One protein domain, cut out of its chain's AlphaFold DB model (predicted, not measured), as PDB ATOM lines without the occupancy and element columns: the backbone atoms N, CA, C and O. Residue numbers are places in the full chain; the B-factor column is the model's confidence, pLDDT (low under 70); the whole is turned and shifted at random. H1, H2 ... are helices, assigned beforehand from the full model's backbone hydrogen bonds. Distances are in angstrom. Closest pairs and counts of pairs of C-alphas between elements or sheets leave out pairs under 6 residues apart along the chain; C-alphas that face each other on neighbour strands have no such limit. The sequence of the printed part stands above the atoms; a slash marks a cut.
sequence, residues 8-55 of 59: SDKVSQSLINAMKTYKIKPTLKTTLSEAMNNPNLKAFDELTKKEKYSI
ATOM      1  N   SER A   8      44.240  29.426   5.008       50.75
ATOM      2  CA  SER A   8      44.995  28.243   5.470       50.75
ATOM      3  C   SER A   8      45.903  28.527   6.679       50.75
ATOM      4  O   SER A   8      45.985  27.731   7.620       50.75
ATOM      5  N   ASP A   9      46.500  29.721   6.720       53.94
ATOM      6  CA  ASP A   9      47.406  30.149   7.791       53.94
ATOM      7  C   ASP A   9      46.722  30.252   9.164       53.94
ATOM      8  O   ASP A   9      47.300  29.880  10.188       53.94
ATOM      9  N   LYS A  10      45.461  30.708   9.206       55.78
ATOM     10  CA  LYS A  10      44.708  30.862  10.465       55.78
ATOM     11  C   LYS A  10      44.211  29.524  11.007       55.78
ATOM     12  O   LYS A  10      44.253  29.315  12.217       55.78
ATOM     13  N   VAL A  11      43.800  28.605  10.130       58.97
ATOM     14  CA  VAL A  11      43.430  27.237  10.538       58.97
ATOM     15  C   VAL A  11      44.628  26.497  11.101       58.97
ATOM     16  O   VAL A  11      44.502  25.843  12.135       58.97
ATOM     17  N   SER A  12      45.794  26.662  10.476       66.62
ATOM     18  CA  SER A  12      47.025  26.014  10.922       66.62
ATOM     19  C   SER A  12      47.394  26.422  12.353       66.62
ATOM     20  O   SER A  12      47.672  25.560  13.181       66.62
ATOM     21  N   GLN A  13      47.305  27.711  12.702       67.81
ATOM     22  CA  GLN A  13      47.615  28.186  14.060       67.81
ATOM     23  C   GLN A  13      46.583  27.756  15.111       67.81
ATOM     24  O   GLN A  13      46.960  27.320  16.201       67.81
ATOM     25  N   SER A  14      45.284  27.834  14.803       72.50
ATOM     26  CA  SER A  14      44.234  27.367  15.719       72.50
ATOM     27  C   SER A  14      44.343  25.866  15.993       72.50
ATOM     28  O   SER A  14      44.210  25.445  17.143       72.50
ATOM     29  N   LEU A  15      44.653  25.074  14.963       73.25
ATOM     30  CA  LEU A  15      44.882  23.638  15.089       73.25
ATOM     31  C   LEU A  15      46.120  23.340  15.946       73.25
ATOM     32  O   LEU A  15      46.033  22.553  16.887       73.25
ATOM     33  N   ILE A  16      47.244  24.018  15.690       70.38
ATOM     34  CA  ILE A  16      48.480  23.867  16.479       70.38
ATOM     35  C   ILE A  16      48.239  24.208  17.957       70.38
ATOM     36  O   ILE A  16      48.703  23.488  18.843       70.38
ATOM     37  N   ASN A  17      47.505  25.285  18.241       74.69
ATOM     38  CA  ASN A  17      47.205  25.690  19.612       74.69
ATOM     39  C   ASN A  17      46.296  24.686  20.324       74.69
ATOM     40  O   ASN A  17      46.576  24.333  21.467       74.69
ATOM     41  N   ALA A  18      45.271  24.160  19.648       73.81
ATOM     42  CA  ALA A  18      44.439  23.095  20.204       73.81
ATOM     43  C   ALA A  18      45.275  21.840  20.514       73.81
ATOM     44  O   ALA A  18      45.209  21.315  21.625       73.81
ATOM     45  N   MET A  19      46.137  21.409  19.589       70.25
ATOM     46  CA  MET A  19      47.018  20.253  19.802       70.25
ATOM     47  C   MET A  19      47.929  20.431  21.024       70.25
ATOM     48  O   MET A  19      48.085  19.497  21.813       70.25
ATOM     49  N   LYS A  20      48.476  21.638  21.227       72.44
ATOM     50  CA  LYS A  20      49.258  21.980  22.428       72.44
ATOM     51  C   LYS A  20      48.415  21.919  23.702       72.44
ATOM     52  O   LYS A  20      48.839  21.277  24.662       72.44
ATOM     53  N   THR A  21      47.234  22.543  23.710       76.25
ATOM     54  CA  THR A  21      46.327  22.570  24.873       76.25
ATOM     55  C   THR A  21      45.949  21.167  25.329       76.25
ATOM     56  O   THR A  21      46.009  20.861  26.518       76.25
ATOM     57  N   TYR A  22      45.631  20.284  24.384       70.62
ATOM     58  CA  TYR A  22      45.231  18.911  24.686       70.62
ATOM     59  C   TYR A  22      46.418  17.946  24.836       70.62
ATOM     60  O   TYR A  22      46.208  16.741  24.951       70.62
ATOM     61  N   LYS A  23      47.666  18.450  24.841       67.81
ATOM     62  CA  LYS A  23      48.907  17.649  24.887       67.81
ATOM     63  C   LYS A  23      48.916  16.509  23.859       67.81
ATOM     64  O   LYS A  23      49.538  15.466  24.072       67.81
ATOM     65  N   ILE A  24      48.232  16.714  22.737       64.12
ATOM     66  CA  ILE A  24      48.182  15.758  21.643       64.12
ATOM     67  C   ILE A  24      49.558  15.820  20.997       64.12
ATOM     68  O   ILE A  24      49.896  16.788  20.312       64.12
ATOM     69  N   LYS A  25      50.385  14.799  21.240       58.16
ATOM     70  CA  LYS A  25      51.595  14.620  20.439       58.16
ATOM     71  C   LYS A  25      51.143  14.531  18.981       58.16
ATOM     72  O   LYS A  25      50.229  13.753  18.706       58.16
ATOM     73  N   PRO A  26      51.739  15.292  18.051       55.12
ATOM     74  CA  PRO A  26      51.517  15.056  16.637       55.12
ATOM     75  C   PRO A  26      52.093  13.677  16.298       55.12
ATOM     76  O   PRO A  26      53.247  13.537  15.920       55.12
ATOM     77  N   THR A  27      51.284  12.634  16.462       54.62
ATOM     78  CA  THR A  27      51.510  11.293  15.912       54.62
ATOM     79  C   THR A  27      50.969  11.212  14.484       54.62
ATOM     80  O   THR A  27      50.645  10.135  13.994       54.62
ATOM     81  N   LEU A  28      50.873  12.351  13.787       56.50
ATOM     82  CA  LEU A  28      50.716  12.355  12.341       56.50
ATOM     83  C   LEU A  28      52.065  11.926  11.751       56.50
ATOM     84  O   LEU A  28      52.976  12.732  11.594       56.50
ATOM     85  N   LYS A  29      52.202  10.625  11.470       57.91
ATOM     86  CA  LYS A  29      53.324  10.080  10.682       57.91
ATOM     87  C   LYS A  29      53.330  10.597   9.236       57.91
ATOM     88  O   LYS A  29      54.313  10.405   8.536       57.91
ATOM     89  N   THR A  30      52.241  11.229   8.818       61.06
ATOM     90  CA  THR A  30      51.990  11.762   7.484       61.06
ATOM     91  C   THR A  30      51.652  13.239   7.587       61.06
ATOM     92  O   THR A  30      50.945  13.670   8.499       61.06
ATOM     93  N   THR A  31      52.157  14.028   6.650       72.38
ATOM     94  CA  THR A  31      51.835  15.451   6.538       72.38
ATOM     95  C   THR A  31      50.360  15.648   6.165       72.38
ATOM     96  O   THR A  31      49.729  14.775   5.570       72.38
ATOM     97  N   LEU A  32      49.788  16.820   6.476       69.31
ATOM     98  CA  LEU A  32      48.414  17.158   6.074       69.31
ATOM     99  C   LEU A  32      48.225  17.053   4.550       69.31
ATOM    100  O   LEU A  32      47.190  16.584   4.091       69.31
ATOM    101  N   SER A  33      49.243  17.444   3.776       66.44
ATOM    102  CA  SER A  33      49.236  17.319   2.315       66.44
ATOM    103  C   SER A  33      49.153  15.856   1.873       66.44
ATOM    104  O   SER A  33      48.341  15.517   1.016       66.44
ATOM    105  N   GLU A  34      49.927  14.959   2.485       70.56
ATOM    106  CA  GLU A  34      49.855  13.523   2.181       70.56
ATOM    107  C   GLU A  34      48.506  12.920   2.568       70.56
ATOM    108  O   GLU A  34      47.981  12.094   1.829       70.56
ATOM    109  N   ALA A  35      47.910  13.347   3.684       72.56
ATOM    110  CA  ALA A  35      46.578  12.894   4.079       72.56
ATOM    111  C   ALA A  35      45.495  13.355   3.086       72.56
ATOM    112  O   ALA A  35      44.641  12.565   2.701       72.56
ATOM    113  N   MET A  36      45.559  14.604   2.620       71.06
ATOM    114  CA  MET A  36      44.608  15.141   1.636       71.06
ATOM    115  C   MET A  36      44.753  14.506   0.247       71.06
ATOM    116  O   MET A  36      43.776  14.442  -0.494       71.06
ATOM    117  N   ASN A  37      45.952  14.037  -0.107       77.88
ATOM    118  CA  ASN A  37      46.237  13.386  -1.389       77.88
ATOM    119  C   ASN A  37      46.184  11.849  -1.320       77.88
ATOM    120  O   ASN A  37      46.522  11.185  -2.301       77.88
ATOM    121  N   ASN A  38      45.796  11.258  -0.186       79.62
ATOM    122  CA  ASN A  38      45.733   9.807  -0.049       79.62
ATOM    123  C   ASN A  38      44.411   9.272  -0.625       79.62
ATOM    124  O   ASN A  38      43.362   9.489  -0.014       79.62
ATOM    125  N   PRO A  39      44.434   8.503  -1.729       78.19
ATOM    126  CA  PRO A  39      43.216   7.978  -2.348       78.19
ATOM    127  C   PRO A  39      42.482   6.946  -1.475       78.19
ATOM    128  O   PRO A  39      41.335   6.614  -1.751       78.19
ATOM    129  N   ASN A  40      43.128   6.429  -0.426       79.44
ATOM    130  CA  ASN A  40      42.537   5.461   0.497       79.44
ATOM    131  C   ASN A  40      41.863   6.119   1.713       79.44
ATOM    132  O   ASN A  40      41.272   5.412   2.531       79.44
ATOM    133  N   LEU A  41      41.969   7.444   1.876       79.81
ATOM    134  CA  LEU A  41      41.282   8.169   2.943       79.81
ATOM    135  C   LEU A  41      39.921   8.651   2.445       79.81
ATOM    136  O   LEU A  41      39.822   9.361   1.452       79.81
ATOM    137  N   LYS A  42      38.872   8.268   3.172       80.38
ATOM    138  CA  LYS A  42      37.508   8.717   2.896       80.38
ATOM    139  C   LYS A  42      37.299  10.127   3.424       80.38
ATOM    140  O   LYS A  42      37.684  10.426   4.561       80.38
ATOM    141  N   ALA A  43      36.644  10.971   2.636       81.81
ATOM    142  CA  ALA A  43      36.185  12.265   3.126       81.81
ATOM    143  C   ALA A  43      35.135  12.064   4.229       81.81
ATOM    144  O   ALA A  43      34.424  11.058   4.253       81.81
ATOM    145  N   PHE A  44      34.986  13.034   5.138       81.44
ATOM    146  CA  PHE A  44      34.000  12.921   6.218       81.44
ATOM    147  C   PHE A  44      32.587  12.660   5.677       81.44
ATOM    148  O   PHE A  44      31.857  11.853   6.242       81.44
ATOM    149  N   ASP A  45      32.218  13.269   4.549       84.25
ATOM    150  CA  ASP A  45      30.906  13.083   3.926       84.25
ATOM    151  C   ASP A  45      30.650  11.645   3.458       84.25
ATOM    152  O   ASP A  45      29.512  11.180   3.554       84.25
ATOM    153  N   GLU A  46      31.700  10.917   3.076       87.56
ATOM    154  CA  GLU A  46      31.658   9.526   2.602       87.56
ATOM    155  C   GLU A  46      31.532   8.503   3.741       87.56
ATOM    156  O   GLU A  46      31.266   7.323   3.497       87.56
ATOM    157  N   LEU A  47      31.711   8.934   4.994       87.44
ATOM    158  CA  LEU A  47      31.556   8.069   6.158       87.44
ATOM    159  C   LEU A  47      30.082   7.738   6.424       87.44
ATOM    160  O   LEU A  47      29.171   8.569   6.272       87.44
ATOM    161  N   THR A  48      29.847   6.526   6.916       91.50
ATOM    162  CA  THR A  48      28.529   6.098   7.389       91.50
ATOM    163  C   THR A  48      28.117   6.879   8.640       91.50
ATOM    164  O   THR A  48      28.946   7.409   9.381       91.50
ATOM    165  N   LYS A  49      26.811   6.924   8.937       89.06
ATOM    166  CA  LYS A  49      26.293   7.595  10.148       89.06
ATOM    167  C   LYS A  49      26.941   7.073  11.436       89.06
ATOM    168  O   LYS A  49      27.188   7.854  12.346       89.06
ATOM    169  N   LYS A  50      27.224   5.766  11.498       90.06
ATOM    170  CA  LYS A  50      27.859   5.121  12.653       90.06
ATOM    171  C   LYS A  50      29.301   5.595  12.834       90.06
ATOM    172  O   LYS A  50      29.673   5.970  13.938       90.06
ATOM    173  N   GLU A  51      30.077   5.631  11.752       87.44
ATOM    174  CA  GLU A  51      31.462   6.123  11.771       87.44
ATOM    175  C   GLU A  51      31.526   7.606  12.148       87.44
ATOM    176  O   GLU A  51      32.328   7.989  12.995       87.44
ATOM    177  N   LYS A  52      30.628   8.430  11.589       87.62
ATOM    178  CA  LYS A  52      30.503   9.848  11.957       87.62
ATOM    179  C   LYS A  52      30.232  10.008  13.451       87.62
ATOM    180  O   LYS A  52      30.934  10.763  14.116       87.62
ATOM    181  N   TYR A  53      29.272   9.253  13.984       86.62
ATOM    182  CA  TYR A  53      28.919   9.298  15.401       86.62
ATOM    183  C   TYR A  53      30.100   8.938  16.309       86.62
ATOM    184  O   TYR A  53      30.329   9.627  17.296       86.62
ATOM    185  N   SER A  54      30.893   7.923  15.959       82.25
ATOM    186  CA  SER A  54      32.089   7.548  16.729       82.25
ATOM    187  C   SER A  54      33.159   8.644  16.798       82.25
ATOM    188  O   SER A  54      33.958   8.635  17.727       82.25
ATOM    189  N   ILE A  55      33.181   9.575  15.841       84.62
ATOM    190  CA  ILE A  55      34.118  10.710  15.818       84.62
ATOM    191  C   ILE A  55      33.526  11.927  16.543       84.62
ATOM    192  O   ILE A  55      34.257  12.678  17.184       84.62
TER     193      ILE A  55
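Overview. This is residues 8 to 55 of the 59 residues of an uncharacterized protein of Helicobacter pylori (UniProt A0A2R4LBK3). Three separate helices are strung along an open, winding chain in a loose U, with H1 as one arm, the short H2 at the base and H3 at the far end of the other arm. The middle of the U is empty, and no helix packs on another. The printed part has 48 residues, with three named helices in the order H1, H2, H3 and no named strand; its class is all helix. The whole is loose, with a radius of gyration of the C-alphas of 13.1 A, and the C-alphas span 30 by 24 by 21 A.

Along the chain. H1, the longest helix, holds residues 8 to 21 and is 20.3 A from first to last C-alpha. It runs from C-alpha 8 at (44.995, 28.243, 5.470) to C-alpha 21 at (46.327, 22.570, 24.873), mainly toward rising z. H2 holds residues 32 to 36, with C-alpha 32 at (48.414, 17.158, 6.074). H3 holds residues 49 to 55, is 10.2 A long by the same measure, and ends with C-alpha 55 at (34.118, 10.710, 15.818).

Arrangement. H1 touches no helix. H1 and H2 are apart, with no C-alpha of the one within 8 A of the other. By the same test H2 and H3 are apart, and so are H1 and H3. Residues 8 to 15 and 17 to 21 of H1 stand free, as do residues 32 to 36 of H2 and residues 49 to 51 of H3. In H1, H2 and H3 every O i to N i+4 pair is within hydrogen-bond range.

Size, cuts and confidence. The two C-alphas farthest apart, those of Asp 9 and Lys 50, are 32.1 A apart. The printed part has no cut. The link from H1 to H2 is short, with 10 residues; the link from H2 to H3 is long, with 12 residues. The mean pLDDT of the printed part is 73.0, and residues 8 to 13, 23 to 30 and 32 to 33 are under 70.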